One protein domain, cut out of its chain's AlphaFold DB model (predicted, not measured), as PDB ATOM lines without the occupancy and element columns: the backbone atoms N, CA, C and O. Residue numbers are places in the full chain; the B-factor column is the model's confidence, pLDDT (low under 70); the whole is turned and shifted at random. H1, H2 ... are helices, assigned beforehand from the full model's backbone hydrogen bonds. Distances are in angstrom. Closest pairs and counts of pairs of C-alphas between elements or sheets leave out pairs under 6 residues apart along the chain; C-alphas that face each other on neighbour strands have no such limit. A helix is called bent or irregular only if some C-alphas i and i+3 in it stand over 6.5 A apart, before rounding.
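AT A GLANCE: This is residues 61 to 114 of the 115 residues of an uncharacterized protein of Hericium alpestre (UniProt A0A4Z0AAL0). Three helices follow one another end to end in an open hook: H2 and the long H3 meet near their linked ends as a V, and H1 goes off from the other end of H2. The space between H1 and H3 is empty, and most of H3, residues 96 to 112, sticks out as a long arm. The printed part has 54 residues with three named helices, in the order H1, H2, H3, and no named strand; the class is all helix. It is only just extended, close to loose, with a radius of gyration of the C-alphas of 15.1 A. Its C-alphas span 44 by 30 by 11 A, an outline that is only just flat.

HOW THE PARTS SIT: H1, residues 61 to 69, is joined by a tight link of 2 residues to H2, residues 72 to 85, and the two meet only through their link. A second tight link of 2 residues leads from H2 to H3, residues 88 to 112. H2 and H3 touch, with 5 pairs of C-alphas within 8 A; H3 does so with residues 88 to 91 alone. Their closest C-alphas are those of Leu 82 and Leu 91, 6.3 A apart. Their lines stand at a steep tilt of 64 degrees, and they run opposite ways, with their centres 18.8 A apart. H1 and H3 are apart. In H1 every O i to N i+4 pair is within hydrogen-bond range, while in H2 it is 7 of 10 and in H3 20 of 21.

IN THESE COORDINATES: H1 begins at C-alpha 61, at (-36.524, 8.733, 6.015), and measures 12.3 A from first to last C-alpha. H2 begins at C-alpha 72, at (-46.649, -2.223, -5.270), and measures 20.6 A. It is neither bent nor irregular, but only just: C-alphas 75 and 78 are 6.4 A apart. H3, the longest helix with 25 residues, measures 37.4 A and ends at C-alpha 112, at (-49.831, 33.938, -0.614). It too is neither bent nor irregular, but only just: C-alphas 96 and 99 are 6.1 A apart.

THE WHOLE: The two C-alphas farthest apart are those of Gly 86 and Arg 114, at 44.6 A, and the first and last printed C-alphas, of Ala 61 and Arg 114, are 29.7 A apart. Two stretches stand free: residues 61 to 77, of which 61 to 69 belong to H1 and 72 to 77 to H2, and residues 96 to 114, of which 96 to 112 belong to H3. The printed part has no cut, and no link is long. The mean pLDDT of the printed part is 84.2, and the model's confidence is under 70 at residues 111 and 113.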
ATOM      1  N   ALA A  61     -35.232   9.275   5.599       88.38
ATOM      2  CA  ALA A  61     -36.524   8.733   6.015       88.38
ATOM      3  C   ALA A  61     -37.581   8.821   4.896       88.38
ATOM      4  O   ALA A  61     -38.337   7.876   4.678       88.38
ATOM      5  N   THR A  62     -37.609   9.920   4.139       91.31
ATOM      6  CA  THR A  62     -38.529  10.093   3.004       91.31
ATOM      7  C   THR A  62     -38.228   9.085   1.901       91.31
ATOM      8  O   THR A  62     -39.140   8.404   1.448       91.31
ATOM      9  N   PHE A  63     -36.964   8.914   1.508       88.44
ATOM     10  CA  PHE A  63     -36.591   7.933   0.484       88.44
ATOM     11  C   PHE A  63     -36.853   6.482   0.906       88.44
ATOM     12  O   PHE A  63     -37.224   5.673   0.059       88.44
ATOM     13  N   LEU A  64     -36.735   6.154   2.195       89.75
ATOM     14  CA  LEU A  64     -37.090   4.830   2.717       89.75
ATOM     15  C   LEU A  64     -38.598   4.558   2.614       89.75
ATOM     16  O   LEU A  64     -39.005   3.503   2.124       89.75
ATOM     17  N   ASN A  65     -39.428   5.529   3.001       88.44
ATOM     18  CA  ASN A  65     -40.882   5.430   2.858       88.44
ATOM     19  C   ASN A  65     -41.310   5.424   1.381       88.44
ATOM     20  O   ASN A  65     -42.159   4.627   0.985       88.44
ATOM     21  N   LEU A  66     -40.683   6.255   0.542       89.25
ATOM     22  CA  LEU A  66     -40.908   6.262  -0.904       89.25
ATOM     23  C   LEU A  66     -40.487   4.940  -1.540       89.25
ATOM     24  O   LEU A  66     -41.186   4.476  -2.425       89.25
ATOM     25  N   GLY A  67     -39.401   4.306  -1.098       89.19
ATOM     26  CA  GLY A  67     -38.980   2.998  -1.604       89.19
ATOM     27  C   GLY A  67     -40.027   1.908  -1.354       89.19
ATOM     28  O   GLY A  67     -40.294   1.100  -2.240       89.19
ATOM     29  N   GLN A  68     -40.678   1.926  -0.186       86.06
ATOM     30  CA  GLN A  68     -41.786   1.016   0.123       86.06
ATOM     31  C   GLN A  68     -43.067   1.381  -0.650       86.06
ATOM     32  O   GLN A  68     -43.728   0.498  -1.199       86.06
ATOM     33  N   LEU A  69     -43.386   2.676  -0.767       84.06
ATOM     34  CA  LEU A  69     -44.553   3.187  -1.500       84.06
ATOM     35  C   LEU A  69     -44.458   2.944  -3.018       84.06
ATOM     36  O   LEU A  69     -45.436   2.559  -3.660       84.06
ATOM     37  N   LEU A  70     -43.268   3.136  -3.591       87.19
ATOM     38  CA  LEU A  70     -42.943   2.862  -4.993       87.19
ATOM     39  C   LEU A  70     -42.856   1.362  -5.297       87.19
ATOM     40  O   LEU A  70     -42.682   1.015  -6.458       87.19
ATOM     41  N   GLY A  71     -42.994   0.483  -4.298       83.44
ATOM     42  CA  GLY A  71     -43.103  -0.961  -4.484       83.44
ATOM     43  C   GLY A  71     -44.366  -1.335  -5.266       83.44
ATOM     44  O   GLY A  71     -44.429  -1.207  -6.485       83.44
ATOM     45  N   SER A  72     -45.413  -1.804  -4.589       81.56
ATOM     46  CA  SER A  72     -46.649  -2.223  -5.270       81.56
ATOM     47  C   SER A  72     -47.451  -1.056  -5.860       81.56
ATOM     48  O   SER A  72     -48.232  -1.272  -6.789       81.56
ATOM     49  N   GLY A  73     -47.256   0.174  -5.375       80.25
ATOM     50  CA  GLY A  73     -48.039   1.345  -5.777       80.25
ATOM     51  C   GLY A  73     -47.881   1.714  -7.254       80.25
ATOM     52  O   GLY A  73     -48.877   1.829  -7.967       80.25
ATOM     53  N   ILE A  74     -46.644   1.840  -7.751       83.81
ATOM     54  CA  ILE A  74     -46.394   2.281  -9.136       83.81
ATOM     55  C   ILE A  74     -46.789   1.235 -10.182       83.81
ATOM     56  O   ILE A  74     -47.119   1.593 -11.307       83.81
ATOM     57  N   PHE A  75     -46.788  -0.049  -9.821       78.75
ATOM     58  CA  PHE A  75     -47.145  -1.132 -10.741       78.75
ATOM     59  C   PHE A  75     -48.636  -1.483 -10.699       78.75
ATOM     60  O   PHE A  75     -49.190  -1.903 -11.713       78.75
ATOM     61  N   SER A  76     -49.311  -1.270  -9.565       81.44
ATOM     62  CA  SER A  76     -50.731  -1.633  -9.413       81.44
ATOM     63  C   SER A  76     -51.682  -0.542  -9.909       81.44
ATOM     64  O   SER A  76     -52.726  -0.843 -10.484       81.44
ATOM     65  N   VAL A  77     -51.327   0.731  -9.727       83.50
ATOM     66  CA  VAL A  77     -52.189   1.866 -10.089       83.50
ATOM     67  C   VAL A  77     -52.394   2.013 -11.607       83.50
ATOM     68  O   VAL A  77     -53.550   2.108 -12.028       83.50
ATOM     69  N   PRO A  78     -51.357   1.992 -12.471       80.25
ATOM     70  CA  PRO A  78     -51.568   2.218 -13.895       80.25
ATOM     71  C   PRO A  78     -52.317   1.068 -14.570       80.25
ATOM     72  O   PRO A  78     -53.116   1.337 -15.459       80.25
ATOM     73  N   GLY A  79     -52.136  -0.186 -14.136       80.50
ATOM     74  CA  GLY A  79     -52.824  -1.346 -14.721       80.50
ATOM     75  C   GLY A  79     -54.343  -1.329 -14.514       80.50
ATOM     76  O   GLY A  79     -55.101  -1.571 -15.454       80.50
ATOM     77  N   VAL A  80     -54.802  -0.973 -13.308       79.81
ATOM     78  CA  VAL A  80     -56.239  -0.855 -12.989       79.81
ATOM     79  C   VAL A  80     -56.878   0.315 -13.741       79.81
ATOM     80  O   VAL A  80     -57.995   0.201 -14.256       79.81
ATOM     81  N   VAL A  81     -56.153   1.429 -13.864       81.88
ATOM     82  CA  VAL A  81     -56.618   2.596 -14.622       81.88
ATOM     83  C   VAL A  81     -56.687   2.270 -16.112       81.88
ATOM     84  O   VAL A  81     -57.702   2.561 -16.736       81.88
ATOM     85  N   LEU A  82     -55.691   1.586 -16.682       81.56
ATOM     86  CA  LEU A  82     -55.675   1.220 -18.105       81.56
ATOM     87  C   LEU A  82     -56.881   0.375 -18.515       81.56
ATOM     88  O   LEU A  82     -57.480   0.632 -19.559       81.56
ATOM     89  N   ASN A  83     -57.269  -0.581 -17.668       81.62
ATOM     90  CA  ASN A  83     -58.454  -1.407 -17.898       81.62
ATOM     91  C   ASN A  83     -59.763  -0.596 -17.811       81.62
ATOM     92  O   ASN A  83     -60.761  -0.958 -18.424       81.62
ATOM     93  N   SER A  84     -59.749   0.519 -17.078       80.81
ATOM     94  CA  SER A  84     -60.918   1.385 -16.890       80.81
ATOM     95  C   SER A  84     -61.083   2.429 -18.003       80.81
ATOM     96  O   SER A  84     -62.210   2.753 -18.362       80.81
ATOM     97  N   VAL A  85     -59.986   2.956 -18.569       82.94
ATOM     98  CA  VAL A  85     -60.036   3.950 -19.669       82.94
ATOM     99  C   VAL A  85     -59.931   3.336 -21.065       82.94
ATOM    100  O   VAL A  85     -60.245   4.014 -22.041       82.94
ATOM    101  N   GLY A  86     -59.458   2.092 -21.199       82.88
ATOM    102  CA  GLY A  86     -59.315   1.403 -22.491       82.88
ATOM    103  C   GLY A  86     -58.310   2.041 -23.465       82.88
ATOM    104  O   GLY A  86     -58.150   1.557 -24.582       82.88
ATOM    105  N   SER A  87     -57.625   3.122 -23.063       84.75
ATOM    106  CA  SER A  87     -56.678   3.881 -23.884       84.75
ATOM    107  C   SER A  87     -55.427   4.264 -23.098       84.75
ATOM    108  O   SER A  87     -55.491   4.893 -22.040       84.75
ATOM    109  N   VAL A  88     -54.267   3.944 -23.675       86.19
ATOM    110  CA  VAL A  88     -52.944   4.265 -23.113       86.19
ATOM    111  C   VAL A  88     -52.666   5.772 -23.146       86.19
ATOM    112  O   VAL A  88     -51.990   6.299 -22.264       86.19
ATOM    113  N   GLY A  89     -53.234   6.487 -24.124       82.25
ATOM    114  CA  GLY A  89     -53.060   7.935 -24.256       82.25
ATOM    115  C   GLY A  89     -53.657   8.708 -23.079       82.25
ATOM    116  O   GLY A  89     -53.019   9.631 -22.574       82.25
ATOM    117  N   LEU A  90     -54.834   8.283 -22.598       80.50
ATOM    118  CA  LEU A  90     -55.499   8.870 -21.428       80.50
ATOM    119  C   LEU A  90     -54.754   8.559 -20.118       80.50
ATOM    120  O   LEU A  90     -54.678   9.418 -19.243       80.50
ATOM    121  N   LEU A  91     -54.141   7.373 -19.999       86.50
ATOM    122  CA  LEU A  91     -53.292   7.039 -18.848       86.50
ATOM    123  C   LEU A  91     -52.059   7.950 -18.772       86.50
ATOM    124  O   LEU A  91     -51.761   8.500 -17.712       86.50
ATOM    125  N   LEU A  92     -51.346   8.119 -19.890       84.25
ATOM    126  CA  LEU A  92     -50.135   8.943 -19.925       84.25
ATOM    127  C   LEU A  92     -50.438  10.413 -19.618       84.25
ATOM    128  O   LEU A  92     -49.672  11.055 -18.903       84.25
ATOM    129  N   THR A  93     -51.570  10.942 -20.090       87.00
ATOM    130  CA  THR A  93     -51.974  12.317 -19.753       87.00
ATOM    131  C   THR A  93     -52.334  12.467 -18.279       87.00
ATOM    132  O   THR A  93     -51.926  13.453 -17.670       87.00
ATOM    133  N   PHE A  94     -53.024  11.494 -17.675       84.00
ATOM    134  CA  PHE A  94     -53.350  11.524 -16.243       84.00
ATOM    135  C   PHE A  94     -52.093  11.599 -15.361       84.00
ATOM    136  O   PHE A  94     -52.045  12.380 -14.408       84.00
ATOM    137  N   TRP A  95     -51.044  10.862 -15.729       85.19
ATOM    138  CA  TRP A  95     -49.777  10.877 -14.999       85.19
ATOM    139  C   TRP A  95     -49.034  12.215 -15.090       85.19
ATOM    140  O   TRP A  95     -48.355  12.606 -14.146       85.19
ATOM    141  N   LEU A  96     -49.185  12.946 -16.198       88.50
ATOM    142  CA  LEU A  96     -48.607  14.285 -16.353       88.50
ATOM    143  C   LEU A  96     -49.441  15.372 -15.675       88.50
ATOM    144  O   LEU A  96     -48.899  16.358 -15.184       88.50
ATOM    145  N   ILE A  97     -50.757  15.196 -15.616       90.12
ATOM    146  CA  ILE A  97     -51.676  16.161 -15.012       90.12
ATOM    147  C   ILE A  97     -51.472  16.246 -13.491       90.12
ATOM    148  O   ILE A  97     -51.447  17.350 -12.950       90.12
ATOM    149  N   ALA A  98     -51.249  15.125 -12.801       87.88
ATOM    150  CA  ALA A  98     -51.050  15.098 -11.348       87.88
ATOM    151  C   ALA A  98     -49.911  16.020 -10.830       87.88
ATOM    152  O   ALA A  98     -50.186  16.885  -9.993       87.88
ATOM    153  N   PRO A  99     -48.658  15.930 -11.326       89.44
ATOM    154  CA  PRO A  99     -47.585  16.830 -10.901       89.44
ATOM    155  C   PRO A  99     -47.800  18.273 -11.376       89.44
ATOM    156  O   PRO A  99     -47.415  19.207 -10.675       89.44
ATOM    157  N   VAL A 100     -48.449  18.485 -12.527       93.06
ATOM    158  CA  VAL A 100     -48.763  19.835 -13.028       93.06
ATOM    159  C   VAL A 100     -49.748  20.553 -12.103       93.06
ATOM    160  O   VAL A 100     -49.553  21.732 -11.804       93.06
ATOM    161  N   PHE A 101     -50.778  19.863 -11.609       90.25
ATOM    162  CA  PHE A 101     -51.705  20.430 -10.627       90.25
ATOM    163  C   PHE A 101     -50.993  20.774  -9.314       90.25
ATOM    164  O   PHE A 101     -51.130  21.897  -8.833       90.25
ATOM    165  N   ALA A 102     -50.168  19.865  -8.788       90.56
ATOM    166  CA  ALA A 102     -49.389  20.117  -7.575       90.56
ATOM    167  C   ALA A 102     -48.444  21.326  -7.724       90.56
ATOM    168  O   ALA A 102     -48.362  22.165  -6.829       90.56
ATOM    169  N   TYR A 103     -47.784  21.469  -8.878       90.50
ATOM    170  CA  TYR A 103     -46.901  22.602  -9.161       90.50
ATOM    171  C   TYR A 103     -47.651  23.940  -9.209       90.50
ATOM    172  O   TYR A 103     -47.167  24.946  -8.687       90.50
ATOM    173  N   ARG A 104     -48.850  23.968  -9.803       91.94
ATOM    174  CA  ARG A 104     -49.668  25.189  -9.855       91.94
ATOM    175  C   ARG A 104     -50.140  25.635  -8.476       91.94
ATOM    176  O   ARG A 104     -50.147  26.836  -8.207       91.94
ATOM    177  N   GLU A 105     -50.519  24.693  -7.617       84.44
ATOM    178  CA  GLU A 105     -50.904  24.995  -6.236       84.44
ATOM    179  C   GLU A 105     -49.702  25.437  -5.393       84.44
ATOM    180  O   GLU A 105     -49.811  26.414  -4.655       84.44
ATOM    181  N   TYR A 106     -48.532  24.814  -5.575       85.81
ATOM    182  CA  TYR A 106     -47.288  25.257  -4.940       85.81
ATOM    183  C   TYR A 106     -46.920  26.696  -5.331       85.81
ATOM    184  O   TYR A 106     -46.667  27.533  -4.468       85.81
ATOM    185  N   MET A 107     -46.966  27.017  -6.628       88.81
ATOM    186  CA  MET A 107     -46.679  28.369  -7.110       88.81
ATOM    187  C   MET A 107     -47.668  29.395  -6.536       88.81
ATOM    188  O   MET A 107     -47.264  30.483  -6.137       88.81
ATOM    189  N   ARG A 108     -48.961  29.057  -6.435       81.44
ATOM    190  CA  ARG A 108     -49.958  29.936  -5.800       81.44
ATOM    191  C   ARG A 108     -49.708  30.115  -4.300       81.44
ATOM    192  O   ARG A 108     -49.874  31.225  -3.797       81.44
ATOM    193  N   ALA A 109     -49.308  29.058  -3.601       80.25
ATOM    194  CA  ALA A 109     -48.981  29.118  -2.180       80.25
ATOM    195  C   ALA A 109     -47.777  30.037  -1.907       80.25
ATOM    196  O   ALA A 109     -47.793  30.784  -0.929       80.25
ATOM    197  N   GLU A 110     -46.780  30.066  -2.797       79.25
ATOM    198  CA  GLU A 110     -45.632  30.971  -2.659       79.25
ATOM    199  C   GLU A 110     -46.039  32.452  -2.735       79.25
ATOM    200  O   GLU A 110     -45.521  33.280  -1.985       79.25
ATOM    201  N   HIS A 111     -46.999  32.799  -3.595       69.50
ATOM    202  CA  HIS A 111     -47.505  34.171  -3.679       69.50
ATOM    203  C   HIS A 111     -48.317  34.587  -2.444       69.50
ATOM    204  O   HIS A 111     -48.257  35.749  -2.054       69.50
ATOM    205  N   ALA A 112     -49.041  33.659  -1.813       72.69
ATOM    206  CA  ALA A 112     -49.831  33.938  -0.614       72.69
ATOM    207  C   ALA A 112     -48.979  34.040   0.665       72.69
ATOM    208  O   ALA A 112     -49.345  34.769   1.576       72.69
ATOM    209  N   ALA A 113     -47.836  33.347   0.731       67.69
ATOM    210  CA  ALA A 113     -46.945  33.349   1.896       67.69
ATOM    211  C   ALA A 113     -46.023  34.585   1.989       67.69
ATOM    212  O   ALA A 113     -45.312  34.751   2.979       67.69
ATOM    213  N   ARG A 114     -45.992  35.428   0.949       75.38
ATOM    214  CA  ARG A 114     -45.197  36.670   0.898       75.38
ATOM    215  C   ARG A 114     -45.997  37.929   1.284       75.38
ATOM    216  O   ARG A 114     -45.441  39.022   1.195       75.38
TER     217      ARG A 114